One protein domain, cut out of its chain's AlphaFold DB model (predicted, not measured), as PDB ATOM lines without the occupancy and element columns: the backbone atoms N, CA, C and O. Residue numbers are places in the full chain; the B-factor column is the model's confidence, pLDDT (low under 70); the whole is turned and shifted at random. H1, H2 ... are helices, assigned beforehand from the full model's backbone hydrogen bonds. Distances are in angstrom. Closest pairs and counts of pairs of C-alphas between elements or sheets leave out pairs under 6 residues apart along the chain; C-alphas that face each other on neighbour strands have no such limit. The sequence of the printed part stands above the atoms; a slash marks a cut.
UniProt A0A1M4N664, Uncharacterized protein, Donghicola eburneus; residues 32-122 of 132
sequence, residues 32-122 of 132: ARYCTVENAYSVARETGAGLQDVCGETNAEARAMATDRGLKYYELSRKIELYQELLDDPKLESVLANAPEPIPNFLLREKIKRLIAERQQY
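Overview. This is residues 32 to 122 of the 132 residues of an uncharacterized protein of Donghicola eburneus (UniProt A0A1M4N664). One long helix, H2, makes the length of a slim rod, with H1 packed along a part of it and H4 folded back beside it. Short H3 makes a corner near the end of H2, and residues 97 to 102 stick out beyond it before H4 begins. The printed part has 91 residues with four named helices, H1, H2, H3 and H4 in chain order, no named strand, and the class all helix. It is only just extended, close to loose, with a radius of gyration of the C-alphas of 18.4 A and spans of 59 by 20 by 16 A.

Arrangement. H1, residues 37 to 47, touches H2, residues 60 to 88, with residues 62 to 74 of H2 alone. Their closest C-alphas, of Arg 45 and Gly 70, are 4.0 A apart, and they run the same way at a shallow tilt of 27 degrees. H3, residues 90 to 97, is close to H2 but not clearly touching; their closest C-alphas, of Leu 86 and Leu 92, are 6.9 A apart, and their lines are only just about perpendicular at 71 degrees. H4, residues 105 to 121, touches H2, opposite ways at a shallow tilt of 19 degrees, closest at the C-alphas of Tyr 73 and Arg 119, 5.6 A apart. H1 is apart from H3 and H4; H3 and H4 are only just apart, closest 8.2 A. Every O i to N i+4 pair is within hydrogen-bond range in H1 and H2, against 3 of 4 in H3 and 12 of 13 in H4.

Along the chain. H1 begins at C-alpha 37 (31.716, 48.013, 112.524) and measures 15.5 A. H2 measures 41.5 A, H3 11.3 A and H4 25.4 A, ending at C-alpha 121 (21.023, 35.378, 107.479).

Size, cuts and confidence. The C-alphas farthest apart, of Ala 32 and Pro 100, are 59.8 A apart. The printed part has no cut. The link from H1 to H2 is long. Mean pLDDT of the printed part is 83.5; residues 32 to 33, 52 to 53, 96 to 97, 99 and 101 to 104 are under 70.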
ATOM      1  N   ALA A  32      35.528  59.321 114.791       56.53
ATOM      2  CA  ALA A  32      35.891  58.066 115.454       56.53
ATOM      3  C   ALA A  32      34.696  57.315 116.072       56.53
ATOM      4  O   ALA A  32      34.668  56.089 116.027       56.53
ATOM      5  N   ARG A  33      33.682  58.026 116.595       62.47
ATOM      6  CA  ARG A  33      32.473  57.392 117.159       62.47
ATOM      7  C   ARG A  33      31.554  56.811 116.088       62.47
ATOM      8  O   ARG A  33      30.740  55.947 116.389       62.47
ATOM      9  N   TYR A  34      31.672  57.296 114.854       71.50
ATOM     10  CA  TYR A  34      30.855  56.847 113.729       71.50
ATOM     11  C   TYR A  34      31.509  55.691 112.964       71.50
ATOM     12  O   TYR A  34      30.814  54.838 112.428       71.50
ATOM     13  N   CYS A  35      32.840  55.608 112.975       80.31
ATOM     14  CA  CYS A  35      33.628  54.606 112.256       80.31
ATOM     15  C   CYS A  35      33.740  53.250 112.973       80.31
ATOM     16  O   CYS A  35      34.817  52.643 112.995       80.31
ATOM     17  N   THR A  36      32.632  52.760 113.531       84.56
ATOM     18  CA  THR A  36      32.536  51.413 114.112       84.56
ATOM     19  C   THR A  36      32.006  50.406 113.090       84.56
ATOM     20  O   THR A  36      31.443  50.778 112.059       84.56
ATOM     21  N   VAL A  37      32.207  49.117 113.365       85.50
ATOM     22  CA  VAL A  37      31.716  48.013 112.524       85.50
ATOM     23  C   VAL A  37      30.186  47.974 112.546       85.50
ATOM     24  O   VAL A  37      29.548  47.823 111.506       85.50
ATOM     25  N   GLU A  38      29.588  48.195 113.714       85.94
ATOM     26  CA  GLU A  38      28.139  48.212 113.909       85.94
ATOM     27  C   GLU A  38      27.488  49.342 113.115       85.94
ATOM     28  O   GLU A  38      26.491  49.119 112.435       85.94
ATOM     29  N   ASN A  39      28.071  50.544 113.141       86.25
ATOM     30  CA  ASN A  39      27.543  51.678 112.388       86.25
ATOM     31  C   ASN A  39      27.711  51.484 110.879       86.25
ATOM     32  O   ASN A  39      26.807  51.827 110.124       86.25
ATOM     33  N   ALA A  40      28.827  50.900 110.433       86.38
ATOM     34  CA  ALA A  40      29.037  50.573 109.025       86.38
ATOM     35  C   ALA A  40      27.980  49.586 108.496       86.38
ATOM     36  O   ALA A  40      27.494  49.759 107.379       86.38
ATOM     37  N   TYR A  41      27.588  48.600 109.313       88.75
ATOM     38  CA  TYR A  41      26.468  47.705 109.021       88.75
ATOM     39  C   TYR A  41      25.121  48.441 109.029       88.75
ATOM     40  O   TYR A  41      24.372  48.336 108.060       88.75
ATOM     41  N   SER A  42      24.809  49.187 110.094       87.44
ATOM     42  CA  SER A  42      23.509  49.853 110.259       87.44
ATOM     43  C   SER A  42      23.243  50.883 109.164       87.44
ATOM     44  O   SER A  42      22.174  50.867 108.559       87.44
ATOM     45  N   VAL A  43      24.231  51.720 108.835       86.44
ATOM     46  CA  VAL A  43      24.109  52.721 107.764       86.44
ATOM     47  C   VAL A  43      23.863  52.037 106.422       86.44
ATOM     48  O   VAL A  43      22.927  52.408 105.713       86.44
ATOM     49  N   ALA A  44      24.629  50.995 106.095       87.06
ATOM     50  CA  ALA A  44      24.446  50.245 104.856       87.06
ATOM     51  C   ALA A  44      23.082  49.557 104.778       87.06
ATOM     52  O   ALA A  44      22.418  49.613 103.746       87.06
ATOM     53  N   ARG A  45      22.634  48.971 105.888       88.88
ATOM     54  CA  ARG A  45      21.325  48.332 106.019       88.88
ATOM     55  C   ARG A  45      20.158  49.295 105.831       88.88
ATOM     56  O   ARG A  45      19.140  48.894 105.274       88.88
ATOM     57  N   GLU A  46      20.262  50.509 106.353       86.25
ATOM     58  CA  GLU A  46      19.163  51.480 106.357       86.25
ATOM     59  C   GLU A  46      19.134  52.333 105.087       86.25
ATOM     60  O   GLU A  46      18.062  52.708 104.615       86.25
ATOM     61  N   THR A  47      20.306  52.632 104.522       84.88
ATOM     62  CA  THR A  47      20.447  53.633 103.453       84.88
ATOM     63  C   THR A  47      20.969  53.075 102.135       84.88
ATOM     64  O   THR A  47      20.880  53.763 101.121       84.88
ATOM     65  N   GLY A  48      21.518  51.857 102.122       82.69
ATOM     66  CA  GLY A  48      22.197  51.311 100.948       82.69
ATOM     67  C   GLY A  48      23.569  51.946 100.677       82.69
ATOM     68  O   GLY A  48      24.061  51.857  99.555       82.69
ATOM     69  N   ALA A  49      24.188  52.596 101.673       82.06
ATOM     70  CA  ALA A  49      25.474  53.287 101.530       82.06
ATOM     71  C   ALA A  49      26.523  52.855 102.573       82.06
ATOM     72  O   ALA A  49      26.198  52.454 103.686       82.06
ATOM     73  N   GLY A  50      27.808  52.969 102.221       78.75
ATOM     74  CA  GLY A  50      28.935  52.667 103.111       78.75
ATOM     75  C   GLY A  50      29.543  53.899 103.794       78.75
ATOM     76  O   GLY A  50      29.317  55.032 103.383       78.75
ATOM     77  N   LEU A  51      30.382  53.674 104.813       74.88
ATOM     78  CA  LEU A  51      31.141  54.730 105.517       74.88
ATOM     79  C   LEU A  51      32.589  54.896 105.016       74.88
ATOM     80  O   LEU A  51      33.414  55.529 105.677       74.88
ATOM     81  N   GLN A  52      32.904  54.305 103.865       69.69
ATOM     82  CA  GLN A  52      34.267  54.123 103.359       69.69
ATOM     83  C   GLN A  52      34.978  55.465 103.113       69.69
ATOM     84  O   GLN A  52      36.135  55.621 103.485       69.69
ATOM     85  N   ASP A  53      34.253  56.472 102.618       67.50
ATOM     86  CA  ASP A  53      34.813  57.791 102.279       67.50
ATOM     87  C   ASP A  53      35.044  58.707 103.496       67.50
ATOM     88  O   ASP A  53      35.641  59.781 103.387       67.50
ATOM     89  N   VAL A  54      34.537  58.322 104.673       73.44
ATOM     90  CA  VAL A  54      34.567  59.154 105.891       73.44
ATOM     91  C   VAL A  54      35.496  58.568 106.957       73.44
ATOM     92  O   VAL A  54      36.013  59.310 107.800       73.44
ATOM     93  N   CYS A  55      35.721  57.255 106.914       76.19
ATOM     94  CA  CYS A  55      36.471  56.500 107.909       76.19
ATOM     95  C   CYS A  55      37.875  56.127 107.421       76.19
ATOM     96  O   CYS A  55      38.039  55.671 106.299       76.19
ATOM     97  N   GLY A  56      38.884  56.305 108.282       71.88
ATOM     98  CA  GLY A  56      40.283  55.967 107.973       71.88
ATOM     99  C   GLY A  56      40.573  54.461 107.954       71.88
ATOM    100  O   GLY A  56      39.666  53.641 108.018       71.88
ATOM    101  N   GLU A  57      41.847  54.076 107.914       72.94
ATOM    102  CA  GLU A  57      42.260  52.686 107.631       72.94
ATOM    103  C   GLU A  57      42.111  51.703 108.805       72.94
ATOM    104  O   GLU A  57      41.992  50.494 108.607       72.94
ATOM    105  N   THR A  58      42.062  52.188 110.047       70.31
ATOM    106  CA  THR A  58      41.903  51.324 111.229       70.31
ATOM    107  C   THR A  58      40.597  50.540 111.142       70.31
ATOM    108  O   THR A  58      39.541  51.162 111.062       70.31
ATOM    109  N   ASN A  59      40.638  49.203 111.190       75.81
ATOM    110  CA  ASN A  59      39.477  48.311 111.024       75.81
ATOM    111  C   ASN A  59      38.734  48.472 109.681       75.81
ATOM    112  O   ASN A  59      37.537  48.183 109.607       75.81
ATOM    113  N   ALA A  60      39.405  48.956 108.627       82.56
ATOM    114  CA  ALA A  60      38.780  49.175 107.322       82.56
ATOM    115  C   ALA A  60      38.166  47.895 106.741       82.56
ATOM    116  O   ALA A  60      37.023  47.926 106.298       82.56
ATOM    117  N   GLU A  61      38.869  46.767 106.828       85.69
ATOM    118  CA  GLU A  61      38.387  45.473 106.332       85.69
ATOM    119  C   GLU A  61      37.134  44.991 107.080       85.69
ATOM    120  O   GLU A  61      36.115  44.673 106.471       85.69
ATOM    121  N   ALA A  62      37.160  45.027 108.415       85.56
ATOM    122  CA  ALA A  62      36.006  44.680 109.243       85.56
ATOM    123  C   ALA A  62      34.786  45.574 108.958       85.56
ATOM    124  O   ALA A  62      33.658  45.082 108.890       85.56
ATOM    125  N   ARG A  63      34.994  46.881 108.747       86.12
ATOM    126  CA  ARG A  63      33.914  47.788 108.334       86.12
ATOM    127  C   ARG A  63      33.416  47.506 106.923       86.12
ATOM    128  O   ARG A  63      32.212  47.570 106.722       86.12
ATOM    129  N   ALA A  64      34.298  47.189 105.976       86.88
ATOM    130  CA  ALA A  64      33.905  46.840 104.614       86.88
ATOM    131  C   ALA A  64      33.018  45.587 104.612       86.88
ATOM    132  O   ALA A  64      31.907  45.632 104.092       86.88
ATOM    133  N   MET A  65      33.423  44.528 105.325       89.56
ATOM    134  CA  MET A  65      32.602  43.323 105.492       89.56
ATOM    135  C   MET A  65      31.240  43.622 106.135       89.56
ATOM    136  O   MET A  65      30.215  43.074 105.727       89.56
ATOM    137  N   ALA A  66      31.206  44.487 107.151       88.19
ATOM    138  CA  ALA A  66      29.963  44.896 107.797       88.19
ATOM    139  C   ALA A  66      29.057  45.720 106.874       88.19
ATOM    140  O   ALA A  66      27.848  45.481 106.844       88.19
ATOM    141  N   THR A  67      29.634  46.637 106.096       89.25
ATOM    142  CA  THR A  67      28.933  47.394 105.058       89.25
ATOM    143  C   THR A  67      28.348  46.460 104.007       89.25
ATOM    144  O   THR A  67      27.144  46.523 103.787       89.25
ATOM    145  N   ASP A  68      29.124  45.539 103.432       92.19
ATOM    146  CA  ASP A  68      28.632  44.588 102.424       92.19
ATOM    147  C   ASP A  68      27.468  43.748 102.959       92.19
ATOM    148  O   ASP A  68      26.453  43.549 102.286       92.19
ATOM    149  N   ARG A  69      27.567  43.305 104.218       92.56
ATOM    150  CA  ARG A  69      26.486  42.576 104.889       92.56
ATOM    151  C   ARG A  69      25.221  43.428 105.030       92.56
ATOM    152  O   ARG A  69      24.121  42.933 104.789       92.56
ATOM    153  N   GLY A  70      25.371  44.697 105.412       90.75
ATOM    154  CA  GLY A  70      24.266  45.649 105.514       90.75
ATOM    155  C   GLY A  70      23.633  45.950 104.154       90.75
ATOM    156  O   GLY A  70      22.411  45.896 104.031       90.75
ATOM    157  N   LEU A  71      24.445  46.160 103.112       92.06
ATOM    158  CA  LEU A  71      23.977  46.356 101.737       92.06
ATOM    159  C   LEU A  71      23.164  45.155 101.261       92.06
ATOM    160  O   LEU A  71      22.063  45.322 100.741       92.06
ATOM    161  N   LYS A  72      23.640  43.935 101.526       96.06
ATOM    162  CA  LYS A  72      22.903  42.725 101.163       96.06
ATOM    163  C   LYS A  72      21.541  42.649 101.854       96.06
ATOM    164  O   LYS A  72      20.547  42.282 101.224       96.06
ATOM    165  N   TYR A  73      21.466  43.028 103.130       95.44
ATOM    166  CA  TYR A  73      20.189  43.130 103.841       95.44
ATOM    167  C   TYR A  73      19.256  44.167 103.196       95.44
ATOM    168  O   TYR A  73      18.059  43.901 103.028       95.44
ATOM    169  N   TYR A  74      19.790  45.342 102.849       93.56
ATOM    170  CA  TYR A  74      19.042  46.427 102.215       93.56
ATOM    171  C   TYR A  74      18.469  45.986 100.862       93.56
ATOM    172  O   TYR A  74      17.259  46.061 100.647       93.56
ATOM    173  N   GLU A  75      19.309  45.429  99.986       96.06
ATOM    174  CA  GLU A  75      18.915  44.914  98.670       96.06
ATOM    175  C   GLU A  75      17.796  43.874  98.767       96.06
ATOM    176  O   GLU A  75      16.796  43.946  98.047       96.06
ATOM    177  N   LEU A  76      17.944  42.904  99.676       96.62
ATOM    178  CA  LEU A  76      16.933  41.872  99.888       96.62
ATOM    179  C   LEU A  76      15.621  42.472 100.399       96.62
ATOM    180  O   LEU A  76      14.558  42.046  99.954       96.62
ATOM    181  N   SER A  77      15.677  43.476 101.278       95.31
ATOM    182  CA  SER A  77      14.482  44.182 101.761       95.31
ATOM    183  C   SER A  77      13.757  44.907 100.629       95.31
ATOM    184  O   SER A  77      12.566  44.677 100.446       95.31
ATOM    185  N   ARG A  78      14.477  45.663  99.789       95.00
ATOM    186  CA  ARG A  78      13.894  46.344  98.617       95.00
ATOM    187  C   ARG A  78      13.272  45.366  97.623       95.00
ATOM    188  O   ARG A  78      12.220  45.634  97.054       95.00
ATOM    189  N   LYS A  79      13.899  44.205  97.423       93.81
ATOM    190  CA  LYS A  79      13.376  43.157  96.538       93.81
ATOM    191  C   LYS A  79      12.122  42.484  97.101       93.81
ATOM    192  O   LYS A  79      11.227  42.143  96.333       93.81
ATOM    193  N   ILE A  80      12.066  42.274  98.418       93.88
ATOM    194  CA  ILE A  80      10.871  41.767  99.105       93.88
ATOM    195  C   ILE A  80       9.728  42.770  98.961       93.88
ATOM    196  O   ILE A  80       8.660  42.365  98.520       93.88
ATOM    197  N   GLU A  81       9.975  44.049  99.259       94.06
ATOM    198  CA  GLU A  81       8.993  45.135  99.127       94.06
ATOM    199  C   GLU A  81       8.422  45.190  97.708       94.06
ATOM    200  O   GLU A  81       7.213  45.100  97.536       94.06
ATOM    201  N   LEU A  82       9.277  45.197  96.681       92.12
ATOM    202  CA  LEU A  82       8.839  45.218  95.282       92.12
ATOM    203  C   LEU A  82       7.955  44.012  94.916       92.12
ATOM    204  O   LEU A  82       6.977  44.142  94.184       92.12
ATOM    205  N   TYR A  83       8.287  42.812  95.397       89.19
ATOM    206  CA  TYR A  83       7.458  41.632  95.132       89.19
ATOM    207  C   TYR A  83       6.162  41.610  95.940       89.19
ATOM    208  O   TYR A  83       5.185  41.024  95.475       89.19
ATOM    209  N   GLN A  84       6.144  42.224  97.121       90.31
ATOM    210  CA  GLN A  84       4.921  42.433  97.890       90.31
ATOM    211  C   GLN A  84       4.014  43.443  97.187       90.31
ATOM    212  O   GLN A  84       2.867  43.111  96.928       90.31
ATOM    213  N   GLU A  85       4.548  44.586  96.753       89.00
ATOM    214  CA  GLU A  85       3.817  45.577  95.953       89.00
ATOM    215  C   GLU A  85       3.218  44.957  94.687       89.00
ATOM    216  O   GLU A  85       2.072  45.230  94.348       89.00
ATOM    217  N   LEU A  86       3.964  44.076  94.013       86.19
ATOM    218  CA  LEU A  86       3.461  43.358  92.846       86.19
ATOM    219  C   LEU A  86       2.296  42.422  93.208       86.19
ATOM    220  O   LEU A  86       1.308  42.393  92.484       86.19
ATOM    221  N   LEU A  87       2.397  41.670  94.311       84.75
ATOM    222  CA  LEU A  87       1.302  40.817  94.799       84.75
ATOM    223  C   LEU A  87       0.065  41.610  95.223       84.75
ATOM    224  O   LEU A  87      -1.046  41.101  95.089       84.75
ATOM    225  N   ASP A  88       0.269  42.808  95.757       84.75
ATOM    226  CA  ASP A  88      -0.797  43.687  96.223       84.75
ATOM    227  C   ASP A  88      -1.393  44.529  95.077       84.75
ATOM    228  O   ASP A  88      -2.413  45.194  95.277       84.75
ATOM    229  N   ASP A  89      -0.810  44.491  93.868       83.75
ATOM    230  CA  ASP A  89      -1.350  45.173  92.691       83.75
ATOM    231  C   ASP A  89      -2.639  44.472  92.215       83.75
ATOM    232  O   ASP A  89      -2.593  43.348  91.699       83.75
ATOM    233  N   PRO A  90      -3.811  45.131  92.298       74.69
ATOM    234  CA  PRO A  90      -5.077  44.548  91.856       74.69
ATOM    235  C   PRO A  90      -5.111  44.256  90.347       74.69
ATOM    236  O   PRO A  90      -5.940  43.468  89.887       74.69
ATOM    237  N   LYS A  91      -4.225  44.876  89.556       79.12
ATOM    238  CA  LYS A  91      -4.069  44.583  88.128       79.12
ATOM    239  C   LYS A  91      -3.249  43.324  87.878       79.12
ATOM    240  O   LYS A  91      -3.376  42.746  86.804       79.12
ATOM    241  N   LEU A  92      -2.430  42.874  88.832       77.12
ATOM    242  CA  LEU A  92      -1.689  41.629  88.672       77.12
ATOM    243  C   LEU A  92      -2.665  40.457  88.556       77.12
ATOM    244  O   LEU A  92      -2.567  39.680  87.614       77.12
ATOM    245  N   GLU A  93      -3.641  40.364  89.459       70.38
ATOM    246  CA  GLU A  93      -4.651  39.297  89.430       70.38
ATOM    247  C   GLU A  93      -5.447  39.304  88.113       70.38
ATOM    248  O   GLU A  93      -5.710  38.246  87.544       70.38
ATOM    249  N   SER A  94      -5.758  40.482  87.555       72.19
ATOM    250  CA  SER A  94      -6.448  40.568  86.262       72.19
ATOM    251  C   SER A  94      -5.561  40.166  85.079       72.19
ATOM    252  O   SER A  94      -6.037  39.498  84.164       72.19
ATOM    253  N   VAL A  95      -4.272  40.511  85.084       72.69
ATOM    254  CA  VAL A  95      -3.318  40.072  84.051       72.69
ATOM    255  C   VAL A  95      -3.077  38.562  84.135       72.69
ATOM    256  O   VAL A  95      -3.081  37.892  83.105       72.69
ATOM    257  N   LEU A  96      -2.928  38.011  85.343       69.88
ATOM    258  CA  LEU A  96      -2.747  36.574  85.568       69.88
ATOM    259  C   LEU A  96      -3.996  35.769  85.183       69.88
ATOM    260  O   LEU A  96      -3.860  34.691  84.610       69.88
ATOM    261  N   ALA A  97      -5.199  36.295  85.430       67.50
ATOM    262  CA  ALA A  97      -6.454  35.665  85.012       67.50
ATOM    263  C   ALA A  97      -6.632  35.609  83.484       67.50
ATOM    264  O   ALA A  97      -7.349  34.747  82.983       67.50
ATOM    265  N   ASN A  98      -5.984  36.518  82.746       71.50
ATOM    266  CA  ASN A  98      -6.011  36.572  81.282       71.50
ATOM    267  C   ASN A  98      -4.764  35.948  80.630       71.50
ATOM    268  O   ASN A  98      -4.626  35.985  79.405       71.50
ATOM    269  N   ALA A  99      -3.838  35.397  81.420       69.88
ATOM    270  CA  ALA A  99      -2.693  34.680  80.884       69.88
ATOM    271  C   ALA A  99      -3.166  33.370  80.217       69.88
ATOM    272  O   ALA A  99      -4.091  32.729  80.717       69.88
ATOM    273  N   PRO A 100      -2.538  32.944  79.104       71.00
ATOM    274  CA  PRO A 100      -2.919  31.716  78.396       71.00
ATOM    275  C   PRO A 100      -2.791  30.457  79.270       71.00
ATOM    276  O   PRO A 100      -3.447  29.455  78.999       71.00
ATOM    277  N   GLU A 101      -1.995  30.530  80.339       65.62
ATOM    278  CA  GLU A 101      -1.949  29.550  81.418       65.62
ATOM    279  C   GLU A 101      -2.025  30.283  82.767       65.62
ATOM    280  O   GLU A 101      -1.382  31.326  82.925       65.62
ATOM    281  N   PRO A 102      -2.771  29.763  83.759       59.62
ATOM    282  CA  PRO A 102      -2.835  30.368  85.082       59.62
ATOM    283  C   PRO A 102      -1.457  30.292  85.743       59.62
ATOM    284  O   PRO A 102      -1.034  29.231  86.200       59.62
ATOM    285  N   ILE A 103      -0.747  31.418  85.816       63.34
ATOM    286  CA  ILE A 103       0.507  31.518  86.566       63.34
ATOM    287  C   ILE A 103       0.135  31.664  88.051       63.34
ATOM    288  O   ILE A 103      -0.417  32.698  88.438       63.34
ATOM    289  N   PRO A 104       0.418  30.674  88.920       65.56
ATOM    290  CA  PRO A 104      -0.045  30.728  90.298       65.56
ATOM    291  C   PRO A 104       0.705  31.815  91.074       65.56
ATOM    292  O   PRO A 104       1.929  31.745  91.226       65.56
ATOM    293  N   ASN A 105      -0.026  32.767  91.662       75.06
ATOM    294  CA  ASN A 105       0.524  33.757  92.602       75.06
ATOM    295  C   ASN A 105       1.293  33.100  93.780       75.06
ATOM    296  O   ASN A 105       2.168  33.716  94.393       75.06
ATOM    297  N   PHE A 106       1.037  31.812  94.042       78.00
ATOM    298  CA  PHE A 106       1.779  30.955  94.961       78.00
ATOM    299  C   PHE A 106       3.293  30.959  94.701       78.00
ATOM    300  O   PHE A 106       4.066  31.020  95.656       78.00
ATOM    301  N   LEU A 107       3.741  30.966  93.439       83.25
ATOM    302  CA  LEU A 107       5.173  30.977  93.113       83.25
ATOM    303  C   LEU A 107       5.859  32.262  93.590       83.25
ATOM    304  O   LEU A 107       6.978  32.220  94.108       83.25
ATOM    305  N   LEU A 108       5.178  33.404  93.466       84.81
ATOM    306  CA  LEU A 108       5.685  34.689  93.940       84.81
ATOM    307  C   LEU A 108       5.693  34.749  95.476       84.81
ATOM    308  O   LEU A 108       6.679  35.191  96.067       84.81
ATOM    309  N   ARG A 109       4.660  34.204  96.134       87.75
ATOM    310  CA  ARG A 109       4.610  34.070  97.603       87.75
ATOM    311  C   ARG A 109       5.742  33.190  98.142       87.75
ATOM    312  O   ARG A 109       6.408  33.578  99.101       87.75
ATOM    313  N   GLU A 110       6.012  32.045  97.519       90.75
ATOM    314  CA  GLU A 110       7.138  31.178  97.892       90.75
ATOM    315  C   GLU A 110       8.490  31.863  97.666       90.75
ATOM    316  O   GLU A 110       9.394  31.761  98.498       90.75
ATOM    317  N   LYS A 111       8.626  32.631  96.580       90.88
ATOM    318  CA  LYS A 111       9.829  33.431  96.329       90.88
ATOM    319  C   LYS A 111      10.061  34.471  97.426       90.88
ATOM    320  O   LYS A 111      11.185  34.588  97.908       90.88
ATOM    321  N   ILE A 112       9.017  35.177  97.864       93.69
ATOM    322  CA  ILE A 112       9.102  36.132  98.979       93.69
ATOM    323  C   ILE A 112       9.526  35.425 100.270       93.69
ATOM    324  O   ILE A 112      10.437  35.905 100.940       93.69
ATOM    325  N   LYS A 113       8.949  34.260 100.597       94.75
ATOM    326  CA  LYS A 113       9.359  33.479 101.780       94.75
ATOM    327  C   LYS A 113      10.849  33.132 101.754       94.75
ATOM    328  O   LYS A 113      11.533  33.315 102.759       94.75
ATOM    329  N   ARG A 114      11.365  32.680 100.605       95.56
ATOM    330  CA  ARG A 114      12.797  32.373 100.437       95.56
ATOM    331  C   ARG A 114      13.671  33.610 100.624       95.56
ATOM    332  O   ARG A 114      14.668  33.530 101.329       95.56
ATOM    333  N   LEU A 115      13.274  34.750 100.059       96.19
ATOM    334  CA  LEU A 115      14.005  36.009 100.222       96.19
ATOM    335  C   LEU A 115      13.990  36.507 101.670       96.19
ATOM    336  O   LEU A 115      15.002  37.006 102.150       96.19
ATOM    337  N   ILE A 116      12.874  36.343 102.388       95.81
ATOM    338  CA  ILE A 116      12.799  36.653 103.821       95.81
ATOM    339  C   ILE A 116      13.784  35.773 104.593       95.81
ATOM    340  O   ILE A 116      14.534  36.295 105.416       95.81
ATOM    341  N   ALA A 117      13.807  34.466 104.317       96.06
ATOM    342  CA  ALA A 117      14.732  33.538 104.960       96.06
ATOM    343  C   ALA A 117      16.200  33.877 104.652       96.06
ATOM    344  O   ALA A 117      17.024  33.894 105.564       96.06
ATOM    345  N   GLU A 118      16.519  34.215 103.401       96.19
ATOM    346  CA  GLU A 118      17.852  34.678 103.004       96.19
ATOM    347  C   GLU A 118      18.225  35.962 103.751       96.19
ATOM    348  O   GLU A 118      19.275  36.018 104.383       96.19
ATOM    349  N   ARG A 119      17.337  36.964 103.785       95.94
ATOM    350  CA  ARG A 119      17.569  38.229 104.497       95.94
ATOM    351  C   ARG A 119      17.873  38.014 105.978       95.94
ATOM    352  O   ARG A 119      18.713  38.727 106.523       95.94
ATOM    353  N   GLN A 120      17.225  37.048 106.632       93.94
ATOM    354  CA  GLN A 120      17.477  36.757 108.049       93.94
ATOM    355  C   GLN A 120      18.921  36.327 108.322       93.94
ATOM    356  O   GLN A 120      19.451  36.629 109.388       93.94
ATOM    357  N   GLN A 121      19.603  35.716 107.348       93.00
ATOM    358  CA  GLN A 121      21.023  35.378 107.479       93.00
ATOM    359  C   GLN A 121      21.893  36.634 107.640       93.00
ATOM    360  O   GLN A 121      22.950  36.577 108.262       93.00
ATOM    361  N   TYR A 122      21.432  37.784 107.146       92.69
ATOM    362  CA  TYR A 122      22.135  39.066 107.176       92.69
ATOM    363  C   TYR A 122      21.586  40.030 108.238       92.69
ATOM    364  O   TYR A 122      21.977  41.188 108.246       92.69
TER     365      TYR A 122